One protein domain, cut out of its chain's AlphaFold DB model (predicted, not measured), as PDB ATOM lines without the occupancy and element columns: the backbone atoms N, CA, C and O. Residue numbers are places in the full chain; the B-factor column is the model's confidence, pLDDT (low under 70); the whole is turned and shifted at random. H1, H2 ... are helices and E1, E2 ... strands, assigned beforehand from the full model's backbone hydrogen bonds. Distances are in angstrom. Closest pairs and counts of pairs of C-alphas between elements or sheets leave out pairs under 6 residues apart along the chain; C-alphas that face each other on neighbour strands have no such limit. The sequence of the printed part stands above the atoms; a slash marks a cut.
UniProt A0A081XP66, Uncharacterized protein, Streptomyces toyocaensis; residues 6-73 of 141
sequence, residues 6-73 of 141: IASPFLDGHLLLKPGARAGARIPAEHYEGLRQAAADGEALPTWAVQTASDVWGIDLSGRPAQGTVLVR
ATOM      1  N   ILE A   6      88.690  58.946   6.733       97.62
ATOM      2  CA  ILE A   6      89.608  57.818   6.565       97.62
ATOM      3  C   ILE A   6      90.937  58.375   6.054       97.62
ATOM      4  O   ILE A   6      90.960  59.025   5.011       97.62
ATOM      5  N   ALA A   7      92.032  58.109   6.760       98.06
ATOM      6  CA  ALA A   7      93.386  58.336   6.271       98.06
ATOM      7  C   ALA A   7      93.980  56.996   5.828       98.06
ATOM      8  O   ALA A   7      93.887  56.008   6.555       98.06
ATOM      9  N   SER A   8      94.546  56.925   4.626       97.06
ATOM     10  CA  SER A   8      95.036  55.660   4.065       97.06
ATOM     11  C   SER A   8      96.211  55.894   3.124       97.06
ATOM     12  O   SER A   8      96.164  56.843   2.335       97.06
ATOM     13  N   PRO A   9      97.209  54.996   3.111       96.00
ATOM     14  CA  PRO A   9      98.121  54.866   1.985       96.00
ATOM     15  C   PRO A   9      97.342  54.618   0.688       96.00
ATOM     16  O   PRO A   9      96.302  53.947   0.689       96.00
ATOM     17  N   PHE A  10      97.830  55.189  -0.409       94.69
ATOM     18  CA  PHE A  10      97.292  55.004  -1.750       94.69
ATOM     19  C   PHE A  10      98.364  55.301  -2.805       94.69
ATOM     20  O   PHE A  10      98.821  56.436  -2.943       94.69
ATOM     21  N   LEU A  11      98.710  54.283  -3.589       89.62
ATOM     22  CA  LEU A  11      99.799  54.281  -4.564       89.62
ATOM     23  C   LEU A  11     101.117  54.729  -3.911       89.62
ATOM     24  O   LEU A  11     101.600  54.075  -2.995       89.62
ATOM     25  N   ASP A  12     101.682  55.838  -4.375       89.38
ATOM     26  CA  ASP A  12     102.934  56.442  -3.921       89.38
ATOM     27  C   ASP A  12     102.716  57.561  -2.882       89.38
ATOM     28  O   ASP A  12     103.581  58.409  -2.668       89.38
ATOM     29  N   GLY A  13     101.541  57.625  -2.251       94.69
ATOM     30  CA  GLY A  13     101.226  58.664  -1.278       94.69
ATOM     31  C   GLY A  13     100.142  58.269  -0.287       94.69
ATOM     32  O   GLY A  13      99.879  57.093  -0.050       94.69
ATOM     33  N   HIS A  14      99.513  59.285   0.298       97.69
ATOM     34  CA  HIS A  14      98.472  59.126   1.305       97.69
ATOM     35  C   HIS A  14      97.271  59.996   0.953       97.69
ATOM     36  O   HIS A  14      97.410  61.092   0.399       97.69
ATOM     37  N   LEU A  15      96.084  59.500   1.279       97.75
ATOM     38  CA  LEU A  15      94.825  60.203   1.089       97.75
ATOM     39  C   LEU A  15      94.126  60.410   2.426       97.75
ATOM     40  O   LEU A  15      94.107  59.511   3.264       97.75
ATOM     41  N   LEU A  16      93.487  61.569   2.564       98.44
ATOM     42  CA  LEU A  16      92.417  61.819   3.515       98.44
ATOM     43  C   LEU A  16      91.087  61.816   2.755       98.44
ATOM     44  O   LEU A  16      90.914  62.519   1.757       98.44
ATOM     45  N   LEU A  17      90.147  61.005   3.219       97.88
ATOM     46  CA  LEU A  17      88.876  60.741   2.559       97.88
ATOM     47  C   LEU A  17      87.717  60.947   3.521       97.88
ATOM     48  O   LEU A  17      87.843  60.699   4.718       97.88
ATOM     49  N   LYS A  18      86.553  61.293   2.974       97.31
ATOM     50  CA  LYS A  18      85.286  61.305   3.702       97.31
ATOM     51  C   LYS A  18      84.354  60.220   3.148       97.31
ATOM     52  O   LYS A  18      84.063  60.238   1.948       97.31
ATOM     53  N   PRO A  19      83.812  59.316   3.984       95.44
ATOM     54  CA  PRO A  19      82.782  58.379   3.551       95.44
ATOM     55  C   PRO A  19      81.586  59.087   2.896       95.44
ATOM     56  O   PRO A  19      81.098  60.119   3.375       95.44
ATOM     57  N   GLY A  20      81.134  58.533   1.769       94.00
ATOM     58  CA  GLY A  20      80.042  59.084   0.961       94.00
ATOM     59  C   GLY A  20      80.412  60.309   0.114       94.00
ATOM     60  O   GLY A  20      79.554  60.814  -0.604       94.00
ATOM     61  N   ALA A  21      81.656  60.795   0.164       95.38
ATOM     62  CA  ALA A  21      82.120  61.874  -0.702       95.38
ATOM     63  C   ALA A  21      82.842  61.325  -1.941       95.38
ATOM     64  O   ALA A  21      83.543  60.317  -1.879       95.38
ATOM     65  N   ARG A  22      82.698  62.023  -3.074       92.62
ATOM     66  CA  ARG A  22      83.448  61.721  -4.309       92.62
ATOM     67  C   ARG A  22      84.855  62.322  -4.304       92.62
ATOM     68  O   ARG A  22      85.723  61.830  -5.017       92.62
ATOM     69  N   ALA A  23      85.055  63.396  -3.542       94.06
ATOM     70  CA  ALA A  23      86.326  64.101  -3.430       94.06
ATOM     71  C   ALA A  23      87.183  63.534  -2.290       94.06
ATOM     72  O   ALA A  23      86.661  63.167  -1.233       94.06
ATOM     73  N   GLY A  24      88.498  63.525  -2.507       95.44
ATOM     74  CA  GLY A  24      89.524  63.172  -1.530       95.44
ATOM     75  C   GLY A  24      90.671  64.180  -1.568       95.44
ATOM     76  O   GLY A  24      90.873  64.836  -2.589       95.44
ATOM     77  N   ALA A  25      91.426  64.289  -0.477       97.62
ATOM     78  CA  ALA A  25      92.604  65.148  -0.386       97.62
ATOM     79  C   ALA A  25      93.879  64.299  -0.346       97.62
ATOM     80  O   ALA A  25      93.962  63.346   0.428       97.62
ATOM     81  N   ARG A  26      94.886  64.642  -1.159       97.69
ATOM     82  CA  ARG A  26      96.228  64.054  -1.029       97.69
ATOM     83  C   ARG A  26      96.945  64.743   0.122       97.69
ATOM     84  O   ARG A  26      96.963  65.969   0.175       97.69
ATOM     85  N   ILE A  27      97.515  63.959   1.028       98.25
ATOM     86  CA  ILE A  27      98.228  64.470   2.199       98.25
ATOM     87  C   ILE A  27      99.696  64.022   2.166       98.25
ATOM     88  O   ILE A  27      99.991  62.928   1.668       98.25
ATOM     89  N   PRO A  28     100.631  64.845   2.670       98.06
ATOM     90  CA  PRO A  28     102.015  64.430   2.862       98.06
ATOM     91  C   PRO A  28     102.137  63.280   3.875       98.06
ATOM     92  O   PRO A  28     101.258  63.073   4.714       98.06
ATOM     93  N   ALA A  29     103.254  62.551   3.829       97.62
ATOM     94  CA  ALA A  29     103.522  61.456   4.766       97.62
ATOM     95  C   ALA A  29     103.564  61.929   6.232       97.62
ATOM     96  O   ALA A  29     103.066  61.231   7.108       97.62
ATOM     97  N   GLU A  30     104.078  63.137   6.492       98.25
ATOM     98  CA  GLU A  30     104.128  63.724   7.840       98.25
ATOM     99  C   GLU A  30     102.726  63.948   8.436       98.25
ATOM    100  O   GLU A  30     102.493  63.704   9.614       98.25
ATOM    101  N   HIS A  31     101.761  64.345   7.601       98.38
ATOM    102  CA  HIS A  31     100.368  64.532   7.996       98.38
ATOM    103  C   HIS A  31      99.694  63.192   8.296       98.38
ATOM    104  O   HIS A  31      98.967  63.070   9.281       98.38
ATOM    105  N   TYR A  32      99.947  62.176   7.467       98.50
ATOM    106  CA  TYR A  32      99.460  60.822   7.719       98.50
ATOM    107  C   TYR A  32     100.005  60.268   9.045       98.50
ATOM    108  O   TYR A  32      99.226  59.802   9.876       98.50
ATOM    109  N   GLU A  33     101.314  60.385   9.276       98.00
ATOM    110  CA  GLU A  33     101.947  59.899  10.505       98.00
ATOM    111  C   GLU A  33     101.470  60.678  11.738       98.00
ATOM    112  O   GLU A  33     101.173  60.083  12.770       98.00
ATOM    113  N   GLY A  34     101.279  61.993  11.606       97.94
ATOM    114  CA  GLY A  34     100.685  62.818  12.656       97.94
ATOM    115  C   GLY A  34      99.262  62.387  13.025       97.94
ATOM    116  O   GLY A  34      98.920  62.362  14.203       97.94
ATOM    117  N   LEU A  35      98.432  61.987  12.052       98.31
ATOM    118  CA  LEU A  35      97.107  61.418  12.344       98.31
ATOM    119  C   LEU A  35      97.199  60.060  13.035       98.31
ATOM    120  O   LEU A  35      96.398  59.788  13.928       98.31
ATOM    121  N   ARG A  36      98.152  59.215  12.627       97.75
ATOM    122  CA  ARG A  36      98.391  57.904  13.241       97.75
ATOM    123  C   ARG A  36      98.752  58.062  14.719       97.75
ATOM    124  O   ARG A  36      98.146  57.405  15.562       97.75
ATOM    125  N   GLN A  37      99.661  58.989  15.024       97.50
ATOM    126  CA  GLN A  37     100.073  59.298  16.391       97.50
ATOM    127  C   GLN A  37      98.928  59.912  17.208       97.50
ATOM    128  O   GLN A  37      98.582  59.385  18.260       97.50
ATOM    129  N   ALA A  38      98.254  60.946  16.690       97.44
ATOM    130  CA  ALA A  38      97.146  61.595  17.395       97.44
ATOM    131  C   ALA A  38      95.993  60.622  17.708       97.44
ATOM    132  O   ALA A  38      95.374  60.697  18.770       97.44
ATOM    133  N   ALA A  39      95.693  59.686  16.800       96.25
ATOM    134  CA  ALA A  39      94.675  58.662  17.028       96.25
ATOM    135  C   ALA A  39      95.091  57.630  18.090       96.25
ATOM    136  O   ALA A  39      94.225  57.151  18.826       96.25
ATOM    137  N   ALA A  40      96.383  57.295  18.173       95.31
ATOM    138  CA  ALA A  40      96.925  56.399  19.193       95.31
ATOM    139  C   ALA A  40      96.945  57.054  20.585       95.31
ATOM    140  O   ALA A  40      96.570  56.412  21.564       95.31
ATOM    141  N   ASP A  41      97.303  58.337  20.650       96.56
ATOM    142  CA  ASP A  41      97.456  59.090  21.900       96.56
ATOM    143  C   ASP A  41      96.137  59.698  22.411       96.56
ATOM    144  O   ASP A  41      96.076  60.249  23.509       96.56
ATOM    145  N   GLY A  42      95.056  59.591  21.630       93.00
ATOM    146  CA  GLY A  42      93.756  60.170  21.978       93.00
ATOM    147  C   GLY A  42      93.735  61.700  21.904       93.00
ATOM    148  O   GLY A  42      92.898  62.341  22.542       93.00
ATOM    149  N   GLU A  43      94.643  62.292  21.130       97.00
ATOM    150  CA  GLU A  43      94.741  63.735  20.948       97.00
ATOM    151  C   GLU A  43      93.619  64.281  20.056       97.00
ATOM    152  O   GLU A  43      92.907  63.554  19.352       97.00
ATOM    153  N   ALA A  44      93.455  65.603  20.080       97.19
ATOM    154  CA  ALA A  44      92.558  66.294  19.167       97.19
ATOM    155  C   ALA A  44      93.018  66.145  17.708       97.19
ATOM    156  O   ALA A  44      94.200  65.980  17.411       97.19
ATOM    157  N   LEU A  45      92.068  66.252  16.779       97.50
ATOM    158  CA  LEU A  45      92.371  66.332  15.356       97.50
ATOM    159  C   LEU A  45      93.342  67.491  15.065       97.50
ATOM    160  O   LEU A  45      93.056  68.627  15.457       97.50
ATOM    161  N   PRO A  46      94.442  67.248  14.327       97.62
ATOM    162  CA  PRO A  46      95.356  68.308  13.920       97.62
ATOM    163  C   PRO A  46      94.637  69.428  13.161       97.62
ATOM    164  O   PRO A  46      93.755  69.170  12.338       97.62
ATOM    165  N   THR A  47      95.055  70.679  13.374       97.38
ATOM    166  CA  THR A  47      94.411  71.863  12.774       97.38
ATOM    167  C   THR A  47      94.320  71.778  11.253       97.38
ATOM    168  O   THR A  47      93.290  72.117  10.677       97.38
ATOM    169  N   TRP A  48      95.360  71.262  10.591       97.94
ATOM    170  CA  TRP A  48      95.359  71.092   9.136       97.94
ATOM    171  C   TRP A  48      94.267  70.114   8.670       97.94
ATOM    172  O   TRP A  48      93.683  70.311   7.606       97.94
ATOM    173  N   ALA A  49      93.965  69.071   9.454       98.06
ATOM    174  CA  ALA A  49      92.958  68.070   9.111       98.06
ATOM    175  C   ALA A  49      91.550  68.653   9.262       98.06
ATOM    176  O   ALA A  49      90.704  68.432   8.398       98.06
ATOM    177  N   VAL A  50      91.326  69.457  10.308       98.25
ATOM    178  CA  VAL A  50      90.087  70.232  10.494       98.25
ATOM    179  C   VAL A  50      89.889  71.211   9.335       98.25
ATOM    180  O   VAL A  50      88.818  71.236   8.733       98.25
ATOM    181  N   GLN A  51      90.934  71.957   8.971       98.19
ATOM    182  CA  GLN A  51      90.890  72.903   7.857       98.19
ATOM    183  C   GLN A  51      90.592  72.195   6.530       98.19
ATOM    184  O   GLN A  51      89.683  72.589   5.809       98.19
ATOM    185  N   THR A  52      91.278  71.081   6.255       98.25
ATOM    186  CA  THR A  52      91.038  70.265   5.055       98.25
ATOM    187  C   THR A  52      89.598  69.754   5.021       98.25
ATOM    188  O   THR A  52      88.970  69.731   3.963       98.25
ATOM    189  N   ALA A  53      89.053  69.356   6.174       98.06
ATOM    190  CA  ALA A  53      87.689  68.861   6.251       98.06
ATOM    191  C   ALA A  53      86.642  69.944   5.951       98.06
ATOM    192  O   ALA A  53      85.664  69.678   5.243       98.06
ATOM    193  N   SER A  54      86.892  71.164   6.424       98.06
ATOM    194  CA  SER A  54      86.094  72.343   6.099       98.06
ATOM    195  C   SER A  54      86.198  72.693   4.610       98.06
ATOM    196  O   SER A  54      85.181  72.777   3.927       98.06
ATOM    197  N   ASP A  55      87.412  72.788   4.068       97.81
ATOM    198  CA  ASP A  55      87.642  73.266   2.700       97.81
ATOM    199  C   ASP A  55      87.154  72.283   1.628       97.81
ATOM    200  O   ASP A  55      86.606  72.689   0.603       97.81
ATOM    201  N   VAL A  56      87.347  70.977   1.845       97.88
ATOM    202  CA  VAL A  56      87.043  69.947   0.835       97.88
ATOM    203  C   VAL A  56      85.613  69.426   0.958       97.88
ATOM    204  O   VAL A  56      84.996  69.077  -0.052       97.88
ATOM    205  N   TRP A  57      85.074  69.347   2.178       97.88
ATOM    206  CA  TRP A  57      83.770  68.724   2.426       97.88
ATOM    207  C   TRP A  57      82.770  69.610   3.174       97.88
ATOM    208  O   TRP A  57      81.642  69.161   3.382       97.88
ATOM    209  N   GLY A  58      83.134  70.833   3.569       97.38
ATOM    210  CA  GLY A  58      82.237  71.759   4.265       97.38
ATOM    211  C   GLY A  58      81.818  71.281   5.655       97.38
ATOM    212  O   GLY A  58      80.713  71.599   6.092       97.38
ATOM    213  N   ILE A  59      82.645  70.467   6.325       96.94
ATOM    214  CA  ILE A  59      82.343  69.936   7.661       96.94
ATOM    215  C   ILE A  59      83.297  70.499   8.712       96.94
ATOM    216  O   ILE A  59      84.506  70.552   8.502       96.94
ATOM    217  N   ASP A  60      82.749  70.855   9.872       96.81
ATOM    218  CA  ASP A  60      83.533  71.261  11.037       96.81
ATOM    219  C   ASP A  60      83.767  70.068  11.976       96.81
ATOM    220  O   ASP A  60      82.832  69.409  12.445       96.81
ATOM    221  N   LEU A  61      85.043  69.786  12.229       96.69
ATOM    222  CA  LEU A  61      85.517  68.741  13.138       96.69
ATOM    223  C   LEU A  61      86.399  69.315  14.257       96.69
ATOM    224  O   LEU A  61      87.134  68.567  14.904       96.69
ATOM    225  N   SER A  62      86.344  70.628  14.483       96.75
ATOM    226  CA  SER A  62      87.111  71.312  15.519       96.75
ATOM    227  C   SER A  62      86.867  70.707  16.906       96.75
ATOM    228  O   SER A  62      85.762  70.295  17.262       96.75
ATOM    229  N   GLY A  63      87.947  70.575  17.682       94.00
ATOM    230  CA  GLY A  63      87.917  70.020  19.038       94.00
ATOM    231  C   GLY A  63      87.586  68.526  19.141       94.00
ATOM    232  O   GLY A  63      87.585  67.992  20.249       94.00
ATOM    233  N   ARG A  64      87.314  67.825  18.031       96.75
ATOM    234  CA  ARG A  64      87.053  66.380  18.075       96.75
ATOM    235  C   ARG A  64      88.350  65.591  18.269       96.75
ATOM    236  O   ARG A  64      89.365  65.957  17.672       96.75
ATOM    237  N   PRO A  65      88.325  64.486  19.038       97.12
ATOM    238  CA  PRO A  65      89.471  63.591  19.145       97.12
ATOM    239  C   PRO A  65      89.754  62.929  17.793       97.12
ATOM    240  O   PRO A  65      88.822  62.593  17.058       97.12
ATOM    241  N   ALA A  66      91.025  62.710  17.464       97.19
ATOM    242  CA  ALA A  66      91.418  61.936  16.291       97.19
ATOM    243  C   ALA A  66      90.892  60.497  16.401       97.19
ATOM    244  O   ALA A  66      90.293  59.978  15.452       97.19
ATOM    245  N   GLN A  67      91.011  59.899  17.592       96.50
ATOM    246  CA  GLN A  67      90.435  58.595  17.906       96.50
ATOM    247  C   GLN A  67      88.909  58.611  17.718       96.50
ATOM    248  O   GLN A  67      88.199  59.466  18.243       96.50
ATOM    249  N   GLY A  68      88.393  57.664  16.934       94.69
ATOM    250  CA  GLY A  68      86.963  57.548  16.631       94.69
ATOM    251  C   GLY A  68      86.433  58.551  15.596       94.69
ATOM    252  O   GLY A  68      85.396  58.282  14.986       94.69
ATOM    253  N   THR A  69      87.141  59.655  15.322       97.44
ATOM    254  CA  THR A  69      86.782  60.582  14.232       97.44
ATOM    255  C   THR A  69      87.455  60.200  12.917       97.44
ATOM    256  O   THR A  69      86.802  60.250  11.871       97.44
ATOM    257  N   VAL A  70      88.725  59.784  12.951       97.75
ATOM    258  CA  VAL A  70      89.494  59.374  11.765       97.75
ATOM    259  C   VAL A  70      89.871  57.904  11.868       97.75
ATOM    260  O   VAL A  70      90.468  57.478  12.851       97.75
ATOM    261  N   LEU A  71      89.538  57.123  10.842       97.12
ATOM    262  CA  LEU A  71      90.092  55.784  10.669       97.12
ATOM    263  C   LEU A  71      91.439  55.909   9.956       97.12
ATOM    264  O   LEU A  71      91.464  56.196   8.760       97.12
ATOM    265  N   VAL A  72      92.542  55.683  10.662       97.25
ATOM    266  CA  VAL A  72      93.876  55.606  10.050       97.25
ATOM    267  C   VAL A  72      94.147  54.150   9.673       97.25
ATOM    268  O   VAL A  72      94.174  53.278  10.537       97.25
ATOM    269  N   ARG A  73      94.268  53.858   8.375       95.56
ATOM    270  CA  ARG A  73      94.553  52.508   7.873       95.56
ATOM    271  C   ARG A  73      96.051  52.272   7.830       95.56
ATOM    272  O   ARG A  73      96.736  52.967   7.091       95.56
TER     273      ARG A  73
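AT A GLANCE: This is residues 6 to 73 of the 141 residues of an uncharacterized protein of Streptomyces toyocaensis (UniProt A0A081XP66). A small, strongly twisted sheet of four strands has H1 and H2 over one face and no named helix over the other, while the long stretch 58 to 69 folds back from H2 to the edge strand E4. The 68 printed residues hold E1, E2, E3, H1, H2 and E4 in that order; the sheet is mixed, ordered E3, E2, E1, E4, in the mixed class of helices and strands. The whole is compact and rounded, with a radius of gyration of the C-alphas of 10.9 A and spans of 27 by 25 by 18 A.

IN THESE COORDINATES: Find C-alpha 6 at (89.608, 57.818, 6.565), where E1 begins; it runs to residue 10. E2 is residues 13 to 17, 13.1 A long, and E3 residues 24 to 27. From C-alpha 29 at (103.522, 61.456, 4.766), H1 runs 18.3 A to residue 41. H2 follows, residues 47 to 57, 15.2 A. E4, residues 70 to 72, ends at C-alpha 72, (93.876, 55.606, 10.050).

HOW THE PARTS SIT: E1, E2 and E3 form a meander, each strand the antiparallel neighbour of the one before; look at N 8 and O 15, 3.0 A, and N 25 and O 16, 2.9 A. E4 is parallel to E1, with N 7 and O 71 at 2.8 A. H1 is on the sheet at a height of 9.0 A; its closest C-alphas to E4 are Arg 36 and Val 72, 6.0 A. H2 is on the same face; its closest C-alphas to E3 are Val 56 and Ala 25, 7.4 A. In both helices every O i to N i+4 pair is within hydrogen-bond range.

THE WHOLE: The farthest C-alphas, Leu 11 and Gly 63, are 30.8 A apart. The printed part has no cut, the link from H2 to E4 is long, and no printed residue is under 70 in pLDDT.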